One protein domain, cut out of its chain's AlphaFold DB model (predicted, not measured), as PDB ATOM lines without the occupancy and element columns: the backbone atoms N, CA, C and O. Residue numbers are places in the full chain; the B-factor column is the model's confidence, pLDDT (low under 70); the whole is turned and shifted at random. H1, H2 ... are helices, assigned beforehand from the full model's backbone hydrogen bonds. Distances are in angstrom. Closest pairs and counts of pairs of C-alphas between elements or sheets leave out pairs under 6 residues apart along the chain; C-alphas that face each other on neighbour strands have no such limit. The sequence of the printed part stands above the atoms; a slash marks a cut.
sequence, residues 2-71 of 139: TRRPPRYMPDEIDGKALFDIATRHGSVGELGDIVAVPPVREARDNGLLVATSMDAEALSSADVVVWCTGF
ATOM      1  N   THR A   2     -46.466  19.756 -35.144       67.19
ATOM      2  CA  THR A   2     -46.753  19.498 -33.731       67.19
ATOM      3  C   THR A   2     -46.927  20.825 -32.998       67.19
ATOM      4  O   THR A   2     -46.031  21.659 -32.994       67.19
ATOM      5  N   ARG A   3     -48.101  21.045 -32.401       78.62
ATOM      6  CA  ARG A   3     -48.442  22.306 -31.711       78.62
ATOM      7  C   ARG A   3     -48.004  22.347 -30.246       78.62
ATOM      8  O   ARG A   3     -48.258  23.321 -29.553       78.62
ATOM      9  N   ARG A   4     -47.436  21.249 -29.760       85.69
ATOM     10  CA  ARG A   4     -47.100  21.016 -28.360       85.69
ATOM     11  C   ARG A   4     -45.848  20.140 -28.280       85.69
ATOM     12  O   ARG A   4     -45.613  19.391 -29.235       85.69
ATOM     13  N   PRO A   5     -45.073  20.217 -27.184       87.50
ATOM     14  CA  PRO A   5     -43.884  19.393 -27.009       87.50
ATOM     15  C   PRO A   5     -44.181  17.888 -27.154       87.50
ATOM     16  O   PRO A   5     -45.290  17.454 -26.802       87.50
ATOM     17  N   PRO A   6     -43.220  17.087 -27.658       91.00
ATOM     18  CA  PRO A   6     -43.341  15.633 -27.712       91.00
ATOM     19  C   PRO A   6     -43.604  15.039 -26.323       91.00
ATOM     20  O   PRO A   6     -42.939  15.398 -25.354       91.00
ATOM     21  N   ARG A   7     -44.562  14.112 -26.227       93.62
ATOM     22  CA  ARG A   7     -44.825  13.337 -25.005       93.62
ATOM     23  C   ARG A   7     -44.288  11.926 -25.191       93.62
ATOM     24  O   ARG A   7     -44.916  11.115 -25.872       93.62
ATOM     25  N   TYR A   8     -43.140  11.648 -24.596       93.56
ATOM     26  CA  TYR A   8     -42.611  10.290 -24.520       93.56
ATOM     27  C   TYR A   8     -43.403   9.487 -23.492       93.56
ATOM     28  O   TYR A   8     -43.777  10.013 -22.445       93.56
ATOM     29  N   MET A   9     -43.668   8.227 -23.815       95.38
ATOM     30  CA  MET A   9     -44.150   7.255 -22.844       95.38
ATOM     31  C   MET A   9     -43.049   6.925 -21.832       95.38
ATOM     32  O   MET A   9     -41.873   7.129 -22.154       95.38
ATOM     33  N   PRO A  10     -43.403   6.420 -20.632       95.31
ATOM     34  CA  PRO A  10     -42.415   5.928 -19.683       95.31
ATOM     35  C   PRO A  10     -41.479   4.902 -20.333       95.31
ATOM     36  O   PRO A  10     -41.905   4.100 -21.166       95.31
ATOM     37  N   ASP A  11     -40.202   4.945 -19.962       95.38
ATOM     38  CA  ASP A  11     -39.116   4.184 -20.594       95.38
ATOM     39  C   ASP A  11     -39.285   2.655 -20.473       95.38
ATOM     40  O   ASP A  11     -38.688   1.893 -21.237       95.38
ATOM     41  N   GLU A  12     -40.080   2.208 -19.503       92.75
ATOM     42  CA  GLU A  12     -40.475   0.823 -19.257       92.75
ATOM     43  C   GLU A  12     -41.605   0.326 -20.175       92.75
ATOM     44  O   GLU A  12     -41.835  -0.882 -20.264       92.75
ATOM     45  N   ILE A  13     -42.311   1.229 -20.861       93.31
ATOM     46  CA  ILE A  13     -43.380   0.873 -21.797       93.31
ATOM     47  C   ILE A  13     -42.766   0.592 -23.164       93.31
ATOM     48  O   ILE A  13     -42.442   1.502 -23.925       93.31
ATOM     49  N   ASP A  14     -42.647  -0.691 -23.498       90.19
ATOM     50  CA  ASP A  14     -42.325  -1.135 -24.849       90.19
ATOM     51  C   ASP A  14     -43.591  -1.320 -25.711       90.19
ATOM     52  O   ASP A  14     -44.730  -1.142 -25.268       90.19
ATOM     53  N   GLY A  15     -43.399  -1.692 -26.979       84.44
ATOM     54  CA  GLY A  15     -44.518  -1.920 -27.895       84.44
ATOM     55  C   GLY A  15     -45.467  -3.026 -27.423       84.44
ATOM     56  O   GLY A  15     -46.672  -2.924 -27.640       84.44
ATOM     57  N   LYS A  16     -44.962  -4.062 -26.747       86.12
ATOM     58  CA  LYS A  16     -45.792  -5.167 -26.255       86.12
ATOM     59  C   LYS A  16     -46.658  -4.712 -25.082       86.12
ATOM     60  O   LYS A  16     -47.869  -4.916 -25.119       86.12
ATOM     61  N   ALA A  17     -46.058  -4.059 -24.089       89.12
ATOM     62  CA  ALA A  17     -46.765  -3.484 -22.952       89.12
ATOM     63  C   ALA A  17     -47.842  -2.495 -23.422       89.12
ATOM     64  O   ALA A  17     -48.976  -2.543 -22.945       89.12
ATOM     65  N   LEU A  18     -47.525  -1.667 -24.423       87.81
ATOM     66  CA  LEU A  18     -48.491  -0.768 -25.048       87.81
ATOM     67  C   LEU A  18     -49.706  -1.521 -25.609       87.81
ATOM     68  O   LEU A  18     -50.844  -1.124 -25.353       87.81
ATOM     69  N   PHE A  19     -49.486  -2.602 -26.362       81.75
ATOM     70  CA  PHE A  19     -50.574  -3.403 -26.930       81.75
ATOM     71  C   PHE A  19     -51.414  -4.101 -25.862       81.75
ATOM     72  O   PHE A  19     -52.641  -4.126 -25.980       81.75
ATOM     73  N   ASP A  20     -50.785  -4.628 -24.814       83.12
ATOM     74  CA  ASP A  20     -51.491  -5.265 -23.702       83.12
ATOM     75  C   ASP A  20     -52.403  -4.257 -22.984       83.12
ATOM     76  O   ASP A  20     -53.574  -4.550 -22.724       83.12
ATOM     77  N   ILE A  21     -51.904  -3.042 -22.731       84.69
ATOM     78  CA  ILE A  21     -52.685  -1.952 -22.129       84.69
ATOM     79  C   ILE A  21     -53.818  -1.525 -23.064       84.69
ATOM     80  O   ILE A  21     -54.970  -1.460 -22.633       84.69
ATOM     81  N   ALA A  22     -53.530  -1.295 -24.348       81.06
ATOM     82  CA  ALA A  22     -54.535  -0.904 -25.334       81.06
ATOM     83  C   ALA A  22     -55.653  -1.948 -25.461       81.06
ATOM     84  O   ALA A  22     -56.823  -1.591 -25.587       81.06
ATOM     85  N   THR A  23     -55.310  -3.234 -25.385       75.00
ATOM     86  CA  THR A  23     -56.274  -4.337 -25.462       75.00
ATOM     87  C   THR A  23     -57.166  -4.400 -24.219       75.00
ATOM     88  O   THR A  23     -58.361  -4.660 -24.342       75.00
ATOM     89  N   ARG A  24     -56.616  -4.147 -23.023       78.56
ATOM     90  CA  ARG A  24     -57.368  -4.205 -21.755       78.56
ATOM     91  C   ARG A  24     -58.203  -2.955 -21.487       78.56
ATOM     92  O   ARG A  24     -59.318  -3.068 -20.990       78.56
ATOM     93  N   HIS A  25     -57.659  -1.781 -21.795       76.38
ATOM     94  CA  HIS A  25     -58.227  -0.489 -21.402       76.38
ATOM     95  C   HIS A  25     -58.789   0.316 -22.579       76.38
ATOM     96  O   HIS A  25     -59.422   1.347 -22.372       76.38
ATOM     97  N   GLY A  26     -58.568  -0.120 -23.823       71.12
ATOM     98  CA  GLY A  26     -59.082   0.538 -25.028       71.12
ATOM     99  C   GLY A  26     -58.401   1.867 -25.384       71.12
ATOM    100  O   GLY A  26     -58.670   2.433 -26.443       71.12
ATOM    101  N   SER A  27     -57.507   2.380 -24.538       72.44
ATOM    102  CA  SER A  27     -56.776   3.625 -24.768       72.44
ATOM    103  C   SER A  27     -55.406   3.590 -24.099       72.44
ATOM    104  O   SER A  27     -55.206   2.920 -23.090       72.44
ATOM    105  N   VAL A  28     -54.473   4.336 -24.686       78.00
ATOM    106  CA  VAL A  28     -53.089   4.516 -24.217       78.00
ATOM    107  C   VAL A  28     -52.680   5.994 -24.190       78.00
ATOM    108  O   VAL A  28     -51.531   6.313 -23.914       78.00
ATOM    109  N   GLY A  29     -53.608   6.917 -24.476       75.69
ATOM    110  CA  GLY A  29     -53.292   8.338 -24.693       75.69
ATOM    111  C   GLY A  29     -52.772   9.084 -23.457       75.69
ATOM    112  O   GLY A  29     -52.133  10.134 -23.579       75.69
ATOM    113  N   GLU A  30     -53.016   8.551 -22.262       83.19
ATOM    114  CA  GLU A  30     -52.473   9.095 -21.012       83.19
ATOM    115  C   GLU A  30     -50.976   8.798 -20.867       83.19
ATOM    116  O   GLU A  30     -50.243   9.645 -20.362       83.19
ATOM    117  N   LEU A  31     -50.509   7.665 -21.407       86.50
ATOM    118  CA  LEU A  31     -49.113   7.235 -21.310       86.50
ATOM    119  C   LEU A  31     -48.176   8.156 -22.087       86.50
ATOM    120  O   LEU A  31     -47.050   8.373 -21.668       86.50
ATOM    121  N   GLY A  32     -48.629   8.703 -23.212       90.19
ATOM    122  CA  GLY A  32     -47.809   9.511 -24.108       90.19
ATOM    123  C   GLY A  32     -48.135   9.222 -25.565       90.19
ATOM    124  O   GLY A  32     -49.045   8.458 -25.876       90.19
ATOM    125  N   ASP A  33     -47.383   9.854 -26.457       89.31
ATOM    126  CA  ASP A  33     -47.579   9.757 -27.904       89.31
ATOM    127  C   ASP A  33     -46.457   8.937 -28.581       89.31
ATOM    128  O   ASP A  33     -46.629   8.466 -29.705       89.31
ATOM    129  N   ILE A  34     -45.304   8.769 -27.916       91.75
ATOM    130  CA  ILE A  34     -44.086   8.176 -28.490       91.75
ATOM    131  C   ILE A  34     -43.547   7.084 -27.565       91.75
ATOM    132  O   ILE A  34     -43.141   7.372 -26.441       91.75
ATOM    133  N   VAL A  35     -43.471   5.849 -28.058       93.44
ATOM    134  CA  VAL A  35     -42.740   4.767 -27.383       93.44
ATOM    135  C   VAL A  35     -41.242   5.050 -27.492       93.44
ATOM    136  O   VAL A  35     -40.691   5.075 -28.597       93.44
ATOM    137  N   ALA A  36     -40.575   5.257 -26.359       94.81
ATOM    138  CA  ALA A  36     -39.138   5.497 -26.309       94.81
ATOM    139  C   ALA A  36     -38.374   4.165 -26.420       94.81
ATOM    140  O   ALA A  36     -37.862   3.624 -25.446       94.81
ATOM    141  N   VAL A  37     -38.315   3.601 -27.629       95.00
ATOM    142  CA  VAL A  37     -37.467   2.428 -27.916       95.00
ATOM    143  C   VAL A  37     -35.983   2.757 -27.673       95.00
ATOM    144  O   VAL A  37     -35.630   3.937 -27.692       95.00
ATOM    145  N   PRO A  38     -35.083   1.769 -27.481       95.44
ATOM    146  CA  PRO A  38     -33.700   2.047 -27.079       95.44
ATOM    147  C   PRO A  38     -32.969   3.111 -27.926       95.44
ATOM    148  O   PRO A  38     -32.416   4.027 -27.324       95.44
ATOM    149  N   PRO A  39     -33.058   3.121 -29.276       95.75
ATOM    150  CA  PRO A  39     -32.445   4.188 -30.079       95.75
ATOM    151  C   PRO A  39     -33.047   5.583 -29.847       95.75
ATOM    152  O   PRO A  39     -32.353   6.592 -29.940       95.75
ATOM    153  N   VAL A  40     -34.347   5.665 -29.538       95.00
ATOM    154  CA  VAL A  40     -35.021   6.937 -29.224       95.00
ATOM    155  C   VAL A  40     -34.558   7.455 -27.867       95.00
ATOM    156  O   VAL A  40     -34.318   8.650 -27.731       95.00
ATOM    157  N   ARG A  41     -34.405   6.566 -26.879       95.62
ATOM    158  CA  ARG A  41     -33.878   6.914 -25.551       95.62
ATOM    159  C   ARG A  41     -32.454   7.432 -25.659       95.62
ATOM    160  O   ARG A  41     -32.182   8.527 -25.196       95.62
ATOM    161  N   GLU A  42     -31.593   6.710 -26.370       97.38
ATOM    162  CA  GLU A  42     -30.213   7.129 -26.611       97.38
ATOM    163  C   GLU A  42     -30.142   8.512 -27.277       97.38
ATOM    164  O   GLU A  42     -29.438   9.398 -26.797       97.38
ATOM    165  N   ALA A  43     -30.912   8.747 -28.342       96.88
ATOM    166  CA  ALA A  43     -30.937  10.050 -29.004       96.88
ATOM    167  C   ALA A  43     -31.492  11.166 -28.099       96.88
ATOM    168  O   ALA A  43     -30.973  12.284 -28.109       96.88
ATOM    169  N   ARG A  44     -32.538  10.881 -27.312       95.19
ATOM    170  CA  ARG A  44     -33.123  11.819 -26.341       95.19
ATOM    171  C   ARG A  44     -32.108  12.197 -25.268       95.19
ATOM    172  O   ARG A  44     -31.902  13.382 -25.023       95.19
ATOM    173  N   ASP A  45     -31.491  11.198 -24.649       96.06
ATOM    174  CA  ASP A  45     -30.599  11.350 -23.499       96.06
ATOM    175  C   ASP A  45     -29.280  12.034 -23.911       96.06
ATOM    176  O   ASP A  45     -28.707  12.793 -23.133       96.06
ATOM    177  N   ASN A  46     -28.863  11.871 -25.173       97.62
ATOM    178  CA  ASN A  46     -27.758  12.614 -25.790       97.62
ATOM    179  C   ASN A  46     -28.149  14.021 -26.298       97.62
ATOM    180  O   ASN A  46     -27.334  14.696 -26.924       97.62
ATOM    181  N   GLY A  47     -29.386  14.475 -26.075       95.38
ATOM    182  CA  GLY A  47     -29.840  15.813 -26.465       95.38
ATOM    183  C   GLY A  47     -30.036  16.018 -27.971       95.38
ATOM    184  O   GLY A  47     -30.115  17.157 -28.422       95.38
ATOM    185  N   LEU A  48     -30.135  14.945 -28.762       94.88
ATOM    186  CA  LEU A  48     -30.309  15.013 -30.220       94.88
ATOM    187  C   LEU A  48     -31.771  15.239 -30.637       94.88
ATOM    188  O   LEU A  48     -32.042  15.654 -31.761       94.88
ATOM    189  N   LEU A  49     -32.729  14.975 -29.741       92.44
ATOM    190  CA  LEU A  49     -34.164  15.128 -30.005       92.44
ATOM    191  C   LEU A  49     -34.685  16.487 -29.523       92.44
ATOM    192  O   LEU A  49     -35.507  16.569 -28.607       92.44
ATOM    193  N   VAL A  50     -34.202  17.562 -30.150       87.38
ATOM    194  CA  VAL A  50     -34.621  18.937 -29.841       87.38
ATOM    195  C   VAL A  50     -35.867  19.302 -30.641       87.38
ATOM    196  O   VAL A  50     -35.848  19.366 -31.869       87.38
ATOM    197  N   ALA A  51     -36.968  19.564 -29.938       87.69
ATOM    198  CA  ALA A  51     -38.188  20.062 -30.560       87.69
ATOM    199  C   ALA A  51     -38.070  21.567 -30.832       87.69
ATOM    200  O   ALA A  51     -37.972  22.363 -29.899       87.69
ATOM    201  N   THR A  52     -38.132  21.957 -32.102       82.56
ATOM    202  CA  THR A  52     -38.178  23.360 -32.530       82.56
ATOM    203  C   THR A  52     -39.524  23.679 -33.174       82.56
ATOM    204  O   THR A  52     -40.235  22.794 -33.665       82.56
ATOM    205  N   SER A  53     -39.914  24.955 -33.155       81.12
ATOM    206  CA  SER A  53     -41.001  25.416 -34.013       81.12
ATOM    207  C   SER A  53     -40.575  25.235 -35.461       81.12
ATOM    208  O   SER A  53     -39.512  25.691 -35.866       81.12
ATOM    209  N   MET A  54     -41.412  24.570 -36.247       79.19
ATOM    210  CA  MET A  54     -41.192  24.507 -37.683       79.19
ATOM    211  C   MET A  54     -41.712  25.832 -38.260       79.19
ATOM    212  O   MET A  54     -42.917  26.087 -38.251       79.19
ATOM    213  N   ASP A  55     -40.803  26.698 -38.687       83.62
ATOM    214  CA  ASP A  55     -41.098  27.967 -39.351       83.62
ATOM    215  C   ASP A  55     -40.539  27.968 -40.784       83.62
ATOM    216  O   ASP A  55     -39.963  26.983 -41.256       83.62
ATOM    217  N   ALA A  56     -40.796  29.049 -41.526       82.38
ATOM    218  CA  ALA A  56     -40.370  29.153 -42.920       82.38
ATOM    219  C   ALA A  56     -38.840  29.128 -43.061       82.38
ATOM    220  O   ALA A  56     -38.332  28.583 -44.037       82.38
ATOM    221  N   GLU A  57     -38.118  29.670 -42.081       84.88
ATOM    222  CA  GLU A  57     -36.659  29.729 -42.087       84.88
ATOM    223  C   GLU A  57     -36.052  28.334 -41.868       84.88
ATOM    224  O   GLU A  57     -35.234  27.878 -42.675       84.88
ATOM    225  N   ALA A  58     -36.543  27.601 -40.866       82.38
ATOM    226  CA  ALA A  58     -36.166  26.218 -40.590       82.38
ATOM    227  C   ALA A  58     -36.464  25.280 -41.771       82.38
ATOM    228  O   ALA A  58     -35.704  24.353 -42.032       82.38
ATOM    229  N   LEU A  59     -37.552  25.518 -42.510       85.69
ATOM    230  CA  LEU A  59     -37.859  24.750 -43.721       85.69
ATOM    231  C   LEU A  59     -36.966  25.142 -44.902       85.69
ATOM    232  O   LEU A  59     -36.559  24.271 -45.662       85.69
ATOM    233  N   SER A  60     -36.661  26.432 -45.063       88.06
ATOM    234  CA  SER A  60     -35.854  26.933 -46.184       88.06
ATOM    235  C   SER A  60     -34.377  26.541 -46.112       88.06
ATOM    236  O   SER A  60     -33.715  26.473 -47.143       88.06
ATOM    237  N   SER A  61     -33.873  26.278 -44.907       89.38
ATOM    238  CA  SER A  61     -32.489  25.862 -44.657       89.38
ATOM    239  C   SER A  61     -32.292  24.342 -44.667       89.38
ATOM    240  O   SER A  61     -31.155  23.881 -44.607       89.38
ATOM    241  N   ALA A  62     -33.370  23.554 -44.742       89.81
ATOM    242  CA  ALA A  62     -33.291  22.100 -44.736       89.81
ATOM    243  C   ALA A  62     -33.068  21.536 -46.148       89.81
ATOM    244  O   ALA A  62     -33.877  21.759 -47.046       89.81
ATOM    245  N   ASP A  63     -32.035  20.707 -46.318       94.44
ATOM    246  CA  ASP A  63     -31.823  19.954 -47.563       94.44
ATOM    247  C   ASP A  63     -32.900  18.879 -47.780       94.44
ATOM    248  O   ASP A  63     -33.291  18.569 -48.907       94.44
ATOM    249  N   VAL A  64     -33.373  18.278 -46.683       94.38
ATOM    250  CA  VAL A  64     -34.339  17.177 -46.688       94.38
ATOM    251  C   VAL A  64     -35.361  17.379 -45.580       94.38
ATOM    252  O   VAL A  64     -35.016  17.593 -44.420       94.38
ATOM    253  N   VAL A  65     -36.637  17.225 -45.934       89.62
ATOM    254  CA  VAL A  65     -37.753  17.248 -44.985       89.62
ATOM    255  C   VAL A  65     -38.468  15.902 -45.001       89.62
ATOM    256  O   VAL A  65     -38.949  15.454 -46.042       89.62
ATOM    257  N   VAL A  66     -38.585  15.271 -43.829       91.44
ATOM    258  CA  VAL A  66     -39.342  14.025 -43.640       91.44
ATOM    259  C   VAL A  66     -40.653  14.326 -42.914       91.44
ATOM    260  O   VAL A  66     -40.670  14.703 -41.742       91.44
ATOM    261  N   TRP A  67     -41.779  14.144 -43.604       90.44
ATOM    262  CA  TRP A  67     -43.106  14.426 -43.056       90.44
ATOM    263  C   TRP A  67     -43.671  13.243 -42.266       90.44
ATOM    264  O   TRP A  67     -44.407  12.411 -42.789       90.44
ATOM    265  N   CYS A  68     -43.405  13.221 -40.963       90.62
ATOM    266  CA  CYS A  68     -43.986  12.254 -40.022       90.62
ATOM    267  C   CYS A  68     -45.335  12.728 -39.439       90.62
ATOM    268  O   CYS A  68     -45.612  12.555 -38.255       90.62
ATOM    269  N   THR A  69     -46.181  13.378 -40.244       87.19
ATOM    270  CA  THR A  69     -47.411  14.061 -39.779       87.19
ATOM    271  C   THR A  69     -48.665  13.180 -39.758       87.19
ATOM    272  O   THR A  69     -49.778  13.694 -39.644       87.19
ATOM    273  N   GLY A  70     -48.498  11.862 -39.860       90.62
ATOM    274  CA  GLY A  70     -49.597  10.900 -39.883       90.62
ATOM    275  C   GLY A  70     -50.353  10.861 -41.212       90.62
ATOM    276  O   GLY A  70     -49.889  11.362 -42.235       90.62
ATOM    277  N   PHE A  71     -51.531  10.237 -41.185       93.19
ATOM    278  CA  PHE A  71     -52.314   9.897 -42.373       93.19
ATOM    279  C   PHE A  71     -53.798  10.233 -42.191       93.19
ATOM    280  O   PHE A  71     -54.295  10.369 -41.073       93.19
TER     281      PHE A  71
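What this domain is: This is residues 2 to 71 of the 139 residues of an uncharacterized protein of uncultured bacterium (UniProt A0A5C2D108). With little regular structure, this is a loose, open string of loops with three short helices set far from one another: H1 near one end of the long axis, H2 between, and H3 in an arm, residues 55 to 67, that sticks out at the other end. The printed part has 70 residues, with H1, H2 and H3 in that order and no named strand; the class is all helix, though under half of the residues are in named elements. It is loose, with a radius of gyration of the C-alphas of 14.8 A, and elongated, spanning 45 by 28 by 18 A.

How they stand to each other: H1, residues 15 to 25, H2, residues 38 to 45, and H3, residues 56 to 60, are apart from one another. In these three helices every O i to N i+4 pair is within hydrogen-bond range.

Where its parts are: H1 runs 15.2 A from C-alpha 15 at (-44.518, -1.920, -27.895). H2 measures 10.4 A and H3 6.0 A, ending at C-alpha 60, (-35.854, 26.933, -46.184).

The domain as a whole: The C-alphas of Arg 24 and Ser 61 are the two farthest apart, at 45.2 A. The H1 to H2 link is long. The printed part has no cut; residue 2 alone is under pLDDT 70.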